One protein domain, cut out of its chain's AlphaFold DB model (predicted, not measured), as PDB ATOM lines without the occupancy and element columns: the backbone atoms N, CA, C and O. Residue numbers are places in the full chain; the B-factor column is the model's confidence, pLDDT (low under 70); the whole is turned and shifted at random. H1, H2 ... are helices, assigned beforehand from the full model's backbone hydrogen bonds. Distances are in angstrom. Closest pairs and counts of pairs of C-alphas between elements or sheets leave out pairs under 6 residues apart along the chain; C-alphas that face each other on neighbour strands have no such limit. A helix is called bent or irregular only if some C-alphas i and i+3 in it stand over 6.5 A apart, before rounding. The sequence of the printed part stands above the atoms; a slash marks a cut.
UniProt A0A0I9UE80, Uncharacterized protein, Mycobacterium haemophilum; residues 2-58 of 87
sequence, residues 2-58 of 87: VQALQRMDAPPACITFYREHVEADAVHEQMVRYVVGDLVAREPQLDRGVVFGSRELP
ATOM      1  N   VAL A   2      67.273 -61.343  98.665       92.62
ATOM      2  CA  VAL A   2      68.708 -61.074  98.404       92.62
ATOM      3  C   VAL A   2      69.289 -59.954  99.283       92.62
ATOM      4  O   VAL A   2      70.299 -60.154  99.946       92.62
ATOM      5  N   GLN A   3      68.598 -58.815  99.388       93.31
ATOM      6  CA  GLN A   3      69.011 -57.701 100.257       93.31
ATOM      7  C   GLN A   3      69.030 -58.056 101.755       93.31
ATOM      8  O   GLN A   3      69.712 -57.410 102.544       93.31
ATOM      9  N   ALA A   4      68.237 -59.038 102.190       94.62
ATOM     10  CA  ALA A   4      68.276 -59.529 103.566       94.62
ATOM     11  C   ALA A   4      69.496 -60.439 103.768       94.62
ATOM     12  O   ALA A   4      70.251 -60.226 104.707       94.62
ATOM     13  N   LEU A   5      69.747 -61.361 102.833       94.94
ATOM     14  CA  LEU A   5      70.921 -62.243 102.841       94.94
ATOM     15  C   LEU A   5      72.240 -61.461 102.826       94.94
ATOM     16  O   LEU A   5      73.150 -61.792 103.576       94.94
ATOM     17  N   GLN A   6      72.315 -60.380 102.047       94.06
ATOM     18  CA  GLN A   6      73.467 -59.473 102.037       94.06
ATOM     19  C   GLN A   6      73.686 -58.785 103.391       94.06
ATOM     20  O   GLN A   6      74.814 -58.676 103.850       94.06
ATOM     21  N   ARG A   7      72.611 -58.343 104.060       96.81
ATOM     22  CA  ARG A   7      72.699 -57.707 105.389       96.81
ATOM     23  C   ARG A   7      73.087 -58.679 106.502       96.81
ATOM     24  O   ARG A   7      73.602 -58.237 107.520       96.81
ATOM     25  N   MET A   8      72.821 -59.970 106.319       96.31
ATOM     26  CA  MET A   8      73.187 -61.030 107.264       96.31
ATOM     27  C   MET A   8      74.551 -61.666 106.957       96.31
ATOM     28  O   MET A   8      74.888 -62.662 107.586       96.31
ATOM     29  N   ASP A   9      75.303 -61.128 105.990       95.19
ATOM     30  CA  ASP A   9      76.597 -61.664 105.546       95.19
ATOM     31  C   ASP A   9      76.527 -63.155 105.141       95.19
ATOM     32  O   ASP A   9      77.388 -63.975 105.459       95.19
ATOM     33  N   ALA A  10      75.436 -63.533 104.463       94.69
ATOM     34  CA  ALA A  10      75.217 -64.906 104.017       94.69
ATOM     35  C   ALA A  10      76.230 -65.322 102.928       94.69
ATOM     36  O   ALA A  10      76.666 -64.477 102.139       94.69
ATOM     37  N   PRO A  11      76.549 -66.628 102.800       96.94
ATOM     38  CA  PRO A  11      77.512 -67.101 101.811       96.94
ATOM     39  C   PRO A  11      77.190 -66.630 100.377       96.94
ATOM     40  O   PRO A  11      76.022 -66.670  99.971       96.94
ATOM     41  N   PRO A  12      78.199 -66.269  99.556       95.00
ATOM     42  CA  PRO A  12      77.983 -65.762  98.194       95.00
ATOM     43  C   PRO A  12      77.163 -66.692  97.287       95.00
ATOM     44  O   PRO A  12      76.413 -66.227  96.425       95.00
ATOM     45  N   ALA A  13      77.266 -68.007  97.501       95.44
ATOM     46  CA  ALA A  13      76.473 -69.005  96.788       95.44
ATOM     47  C   ALA A  13      74.966 -68.842  97.051       95.44
ATOM     48  O   ALA A  13      74.174 -68.900  96.116       95.44
ATOM     49  N   CYS A  14      74.566 -68.552  98.295       94.00
ATOM     50  CA  CYS A  14      73.167 -68.316  98.652       94.00
ATOM     51  C   CYS A  14      72.624 -67.060  97.964       94.00
ATOM     52  O   CYS A  14      71.524 -67.068  97.421       94.00
ATOM     53  N   ILE A  15      73.406 -65.978  97.952       95.00
ATOM     54  CA  ILE A  15      73.020 -64.724  97.290       95.00
ATOM     55  C   ILE A  15      72.835 -64.938  95.786       95.00
ATOM     56  O   ILE A  15      71.851 -64.468  95.218       95.00
ATOM     57  N   THR A  16      73.763 -65.662  95.159       94.62
ATOM     58  CA  THR A  16      73.713 -65.971  93.724       94.62
ATOM     59  C   THR A  16      72.478 -66.802  93.395       94.62
ATOM     60  O   THR A  16      71.695 -66.397  92.540       94.62
ATOM     61  N   PHE A  17      72.242 -67.868  94.164       93.69
ATOM     62  CA  PHE A  17      71.067 -68.722  94.028       93.69
ATOM     63  C   PHE A  17      69.756 -67.927  94.109       93.69
ATOM     64  O   PHE A  17      68.934 -67.988  93.200       93.69
ATOM     65  N   TYR A  18      69.565 -67.119  95.158       94.06
ATOM     66  CA  TYR A  18      68.315 -66.367  95.327       94.06
ATOM     67  C   TYR A  18      68.153 -65.214  94.338       94.06
ATOM     68  O   TYR A  18      67.029 -64.775  94.104       94.06
ATOM     69  N   ARG A  19      69.247 -64.699  93.770       94.56
ATOM     70  CA  ARG A  19      69.176 -63.706  92.696       94.56
ATOM     71  C   ARG A  19      68.673 -64.342  91.406       94.56
ATOM     72  O   ARG A  19      67.757 -63.798  90.804       94.56
ATOM     73  N   GLU A  20      69.229 -65.489  91.029       92.19
ATOM     74  CA  GLU A  20      68.767 -66.254  89.864       92.19
ATOM     75  C   GLU A  20      67.307 -66.686  90.031       92.19
ATOM     76  O   GLU A  20      66.526 -66.601  89.088       92.19
ATOM     77  N   HIS A  21      66.911 -67.062  91.250       93.31
ATOM     78  CA  HIS A  21      65.534 -67.449  91.555       93.31
ATOM     79  C   HIS A  21      64.522 -66.330  91.272       93.31
ATOM     80  O   HIS A  21      63.454 -66.603  90.748       93.31
ATOM     81  N   VAL A  22      64.863 -65.063  91.543       91.50
ATOM     82  CA  VAL A  22      63.958 -63.930  91.260       91.50
ATOM     83  C   VAL A  22      63.652 -63.820  89.766       91.50
ATOM     84  O   VAL A  22      62.506 -63.606  89.378       91.50
ATOM     85  N   GLU A  23      64.678 -63.952  88.928       90.69
ATOM     86  CA  GLU A  23      64.524 -63.877  87.473       90.69
ATOM     87  C   GLU A  23      63.791 -65.108  86.935       90.69
ATOM     88  O   GLU A  23      62.882 -64.984  86.112       90.69
ATOM     89  N   ALA A  24      64.148 -66.291  87.439       92.31
ATOM     90  CA  ALA A  24      63.512 -67.540  87.058       92.31
ATOM     91  C   ALA A  24      62.024 -67.553  87.426       92.31
ATOM     92  O   ALA A  24      61.211 -67.962  86.603       92.31
ATOM     93  N   ASP A  25      61.645 -67.092  88.617       92.94
ATOM     94  CA  ASP A  25      60.252 -67.098  89.073       92.94
ATOM     95  C   ASP A  25      59.372 -66.187  88.224       92.94
ATOM     96  O   ASP A  25      58.274 -66.587  87.850       92.94
ATOM     97  N   ALA A  26      59.868 -65.017  87.810       92.75
ATOM     98  CA  ALA A  26      59.122 -64.144  86.904       92.75
ATOM     99  C   ALA A  26      58.774 -64.856  85.580       92.75
ATOM    100  O   ALA A  26      57.650 -64.752  85.079       92.75
ATOM    101  N   VAL A  27      59.721 -65.629  85.030       94.56
ATOM    102  CA  VAL A  27      59.489 -66.444  83.829       94.56
ATOM    103  C   VAL A  27      58.565 -67.624  84.133       94.56
ATOM    104  O   VAL A  27      57.659 -67.902  83.346       94.56
ATOM    105  N   HIS A  28      58.745 -68.310  85.265       93.50
ATOM    106  CA  HIS A  28      57.892 -69.435  85.652       93.50
ATOM    107  C   HIS A  28      56.446 -69.003  85.881       93.50
ATOM    108  O   HIS A  28      55.543 -69.680  85.402       93.50
ATOM    109  N   GLU A  29      56.193 -67.869  86.528       92.12
ATOM    110  CA  GLU A  29      54.847 -67.327  86.720       92.12
ATOM    111  C   GLU A  29      54.171 -67.021  85.381       92.12
ATOM    112  O   GLU A  29      53.006 -67.375  85.162       92.12
ATOM    113  N   GLN A  30      54.911 -66.406  84.456       94.88
ATOM    114  CA  GLN A  30      54.426 -66.162  83.104       94.88
ATOM    115  C   GLN A  30      54.101 -67.481  82.390       94.88
ATOM    116  O   GLN A  30      53.014 -67.627  81.828       94.88
ATOM    117  N   MET A  31      55.009 -68.457  82.438       96.31
ATOM    118  CA  MET A  31      54.822 -69.762  81.806       96.31
ATOM    119  C   MET A  31      53.645 -70.534  82.403       96.31
ATOM    120  O   MET A  31      52.813 -71.044  81.655       96.31
ATOM    121  N   VAL A  32      53.522 -70.570  83.730       93.06
ATOM    122  CA  VAL A  32      52.405 -71.212  84.435       93.06
ATOM    123  C   VAL A  32      51.086 -70.575  84.018       93.06
ATOM    124  O   VAL A  32      50.136 -71.298  83.728       93.06
ATOM    125  N   ARG A  33      51.022 -69.242  83.895       92.81
ATOM    126  CA  ARG A  33      49.810 -68.560  83.425       92.81
ATOM    127  C   ARG A  33      49.404 -69.000  82.021       92.81
ATOM    128  O   ARG A  33      48.217 -69.223  81.789       92.81
ATOM    129  N   TYR A  34      50.359 -69.142  81.103       96.94
ATOM    130  CA  TYR A  34      50.064 -69.616  79.751       96.94
ATOM    131  C   TYR A  34      49.635 -71.083  79.730       96.94
ATOM    132  O   TYR A  34      48.609 -71.403  79.134       96.94
ATOM    133  N   VAL A  35      50.381 -71.962  80.399       95.81
ATOM    134  CA  VAL A  35      50.116 -73.408  80.393       95.81
ATOM    135  C   VAL A  35      48.783 -73.728  81.066       95.81
ATOM    136  O   VAL A  35      47.966 -74.456  80.508       95.81
ATOM    137  N   VAL A  36      48.533 -73.158  82.245       94.88
ATOM    138  CA  VAL A  36      47.285 -73.382  82.985       94.88
ATOM    139  C   VAL A  36      46.104 -72.722  82.275       94.88
ATOM    140  O   VAL A  36      45.036 -73.323  82.198       94.88
ATOM    141  N   GLY A  37      46.291 -71.522  81.716       94.62
ATOM    142  CA  GLY A  37      45.249 -70.844  80.944       94.62
ATOM    143  C   GLY A  37      44.806 -71.651  79.721       94.62
ATOM    144  O   GLY A  37      43.610 -71.827  79.501       94.62
ATOM    145  N   ASP A  38      45.760 -72.193  78.962       96.94
ATOM    146  CA  ASP A  38      45.488 -73.064  77.812       96.94
ATOM    147  C   ASP A  38      44.844 -74.397  78.235       96.94
ATOM    148  O   ASP A  38      43.884 -74.845  77.606       96.94
ATOM    149  N   LEU A  39      45.297 -74.998  79.342       96.44
ATOM    150  CA  LEU A  39      44.693 -76.214  79.895       96.44
ATOM    151  C   LEU A  39      43.222 -75.999  80.272       96.44
ATOM    152  O   LEU A  39      42.370 -76.772  79.847       96.44
ATOM    153  N   VAL A  40      42.902 -74.942  81.024       96.94
ATOM    154  CA  VAL A  40      41.517 -74.653  81.443       96.94
ATOM    155  C   VAL A  40      40.634 -74.283  80.248       96.94
ATOM    156  O   VAL A  40      39.460 -74.646  80.221       96.94
ATOM    157  N   ALA A  41      41.185 -73.620  79.227       96.12
ATOM    158  CA  ALA A  41      40.450 -73.344  77.993       96.12
ATOM    159  C   ALA A  41      40.053 -74.632  77.247       96.12
ATOM    160  O   ALA A  41      38.963 -74.697  76.676       96.12
ATOM    161  N   ARG A  42      40.914 -75.659  77.264       97.44
ATOM    162  CA  ARG A  42      40.629 -76.979  76.673       97.44
ATOM    163  C   ARG A  42      39.764 -77.860  77.569       97.44
ATOM    164  O   ARG A  42      38.967 -78.644  77.061       97.44
ATOM    165  N   GLU A  43      39.905 -77.721  78.882       96.81
ATOM    166  CA  GLU A  43      39.243 -78.545  79.892       96.81
ATOM    167  C   GLU A  43      38.585 -77.686  80.988       96.81
ATOM    168  O   GLU A  43      39.088 -77.602  82.115       96.81
ATOM    169  N   PRO A  44      37.419 -77.069  80.705       95.69
ATOM    170  CA  PRO A  44      36.774 -76.130  81.628       95.69
ATOM    171  C   PRO A  44      36.398 -76.737  82.986       95.69
ATOM    172  O   PRO A  44      36.322 -76.031  83.990       95.69
ATOM    173  N   GLN A  45      36.184 -78.055  83.048       95.06
ATOM    174  CA  GLN A  45      35.893 -78.779  84.287       95.06
ATOM    175  C   GLN A  45      37.023 -78.704  85.329       95.06
ATOM    176  O   GLN A  45      36.758 -78.896  86.517       95.06
ATOM    177  N   LEU A  46      38.263 -78.416  84.911       94.62
ATOM    178  CA  LEU A  46      39.427 -78.346  85.798       94.62
ATOM    179  C   LEU A  46      39.561 -77.005  86.532       94.62
ATOM    180  O   LEU A  46      40.276 -76.949  87.532       94.62
ATOM    181  N   ASP A  47      38.854 -75.955  86.100       93.88
ATOM    182  CA  ASP A  47      38.966 -74.593  86.651       93.88
ATOM    183  C   ASP A  47      38.849 -74.568  88.184       93.88
ATOM    184  O   ASP A  47      39.721 -74.063  88.896       93.88
ATOM    185  N   ARG A  48      37.823 -75.237  88.724       91.25
ATOM    186  CA  ARG A  48      37.616 -75.323  90.177       91.25
ATOM    187  C   ARG A  48      38.760 -76.029  90.901       91.25
ATOM    188  O   ARG A  48      39.114 -75.611  91.999       91.25
ATOM    189  N   GLY A  49      39.331 -77.074  90.303       91.62
ATOM    190  CA  GLY A  49      40.459 -77.809  90.878       91.62
ATOM    191  C   GLY A  49      41.733 -76.964  90.918       91.62
ATOM    192  O   GLY A  49      42.419 -76.930  91.939       91.62
ATOM    193  N   VAL A  50      42.003 -76.213  89.848       90.06
ATOM    194  CA  VAL A  50      43.143 -75.288  89.755       90.06
ATOM    195  C   VAL A  50      43.029 -74.159  90.785       90.06
ATOM    196  O   VAL A  50      43.994 -73.870  91.500       90.06
ATOM    197  N   VAL A  51      41.848 -73.540  90.905       90.00
ATOM    198  CA  VAL A  51      41.595 -72.466  91.882       90.00
ATOM    199  C   VAL A  51      41.721 -72.981  93.313       90.00
ATOM    200  O   VAL A  51      42.305 -72.304  94.162       90.00
ATOM    201  N   PHE A  52      41.191 -74.173  93.582       89.88
ATOM    202  CA  PHE A  52      41.275 -74.800  94.894       89.88
ATOM    203  C   PHE A  52      42.728 -75.101  95.281       89.88
ATOM    204  O   PHE A  52      43.191 -74.605  96.306       89.88
ATOM    205  N   GLY A  53      43.485 -75.792  94.422       85.50
ATOM    206  CA  GLY A  53      44.895 -76.103  94.684       85.50
ATOM    207  C   GLY A  53      45.748 -74.850  94.911       85.50
ATOM    208  O   GLY A  53      46.522 -74.792  95.864       85.50
ATOM    209  N   SER A  54      45.534 -73.799  94.113       84.56
ATOM    210  CA  SER A  54      46.243 -72.517  94.269       84.56
ATOM    211  C   SER A  54      45.957 -71.834  95.612       84.56
ATOM    212  O   SER A  54      46.819 -71.149  96.159       84.56
ATOM    213  N   ARG A  55      44.746 -72.013  96.158       80.31
ATOM    214  CA  ARG A  55      44.326 -71.441  97.446       80.31
ATOM    215  C   ARG A  55      44.738 -72.266  98.657       80.31
ATOM    216  O   ARG A  55      44.760 -71.701  99.747       80.31
ATOM    217  N   GLU A  56      45.029 -73.555  98.498       72.81
ATOM    218  CA  GLU A  56      45.399 -74.431  99.617       72.81
ATOM    219  C   GLU A  56      46.905 -74.542  99.864       72.81
ATOM    220  O   GLU A  56      47.314 -74.745 101.008       72.81
ATOM    221  N   LEU A  57      47.739 -74.311  98.845       64.56
ATOM    222  CA  LEU A  57      49.199 -74.212  98.999       64.56
ATOM    223  C   LEU A  57      49.673 -73.314 100.171       64.56
ATOM    224  O   LEU A  57      50.639 -73.694 100.838       64.56
ATOM    225  N   PRO A  58      49.015 -72.186 100.512       62.25
ATOM    226  CA  PRO A  58      49.372 -71.371 101.671       62.25
ATOM    227  C   PRO A  58      49.346 -72.119 103.013       62.25
ATOM    228  O   PRO A  58      50.159 -71.800 103.877       62.25
TER     229      PRO A  58
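AT A GLANCE: This is residues 2 to 58 of the 87 residues of an uncharacterized protein of Mycobacterium haemophilum (UniProt A0A0I9UE80). One long helix, H2, makes the length of a thin, open bracket, and a shorter helix folds back from each of its ends: H1 packs on residues 14 to 19 of H2, and H3 turns back from the other end and spreads away from it. H1 and H3 lie toward the same side of H2 with a wide gap between them, and residues 51 to 58 of H3 stick out free. The printed part has 57 residues with three named helices, H1, H2 and H3 in that order along the chain, and no named strand; the class is all helix. The whole is extended, with a radius of gyration of the C-alphas of 16.8 A, and its C-alphas span 49 by 21 by 13 A, a rod in outline.

HOW THE PARTS SIT: H1, residues 2 to 7, and H2, residues 12 to 42, touch and form a helical hairpin. Their closest C-alphas are those of Val 2 and Ile 15, 5.8 A apart. They run opposite ways at a shallow tilt of 23 degrees, and H2 touches H1 with residues 14 to 19 alone. H2 and H3, residues 44 to 58, are close but not clearly touching, with 2 pairs of C-alphas within 8 A. The closest C-alphas are those of Val 40 and Asp 47, 5.8 A apart. These helices run opposite ways at a shallow tilt of 26 degrees, though the line of H3 is a rough one. H1 and H3 are apart. In H1 every O i to N i+4 pair is within hydrogen-bond range; in H2 26 of 27 are, and in H3 8 of 11.

IN THESE COORDINATES: H1 begins at C-alpha 2, at (68.708, -61.074, 98.404), and measures 8.7 A from first to last C-alpha. H2 begins at C-alpha 12, at (77.983, -65.762, 98.194), and measures 44.5 A, with a kink of 32 degrees near residue 26. H3 measures 24.1 A and ends at C-alpha 58, at (49.372, -71.371, 101.671). H3 is irregular: C-alphas 45 and 48 are 7.0 A apart.

THE WHOLE: The two C-alphas farthest apart are those of Asp 9 and Gln 45, at 49.0 A. The C-alphas of Val 2 and Pro 58, the first and last printed residues, are 22.1 A apart. Residues 23 to 35, which belong to H2, stand free, as do residues 51 to 58 of H3. The links from H1 to H2, of 4 residues, and from H2 to H3, of 1 residue, are tight. The printed part has no cut. The mean pLDDT of the printed part is 92.2, and residues 57 to 58 are under 70.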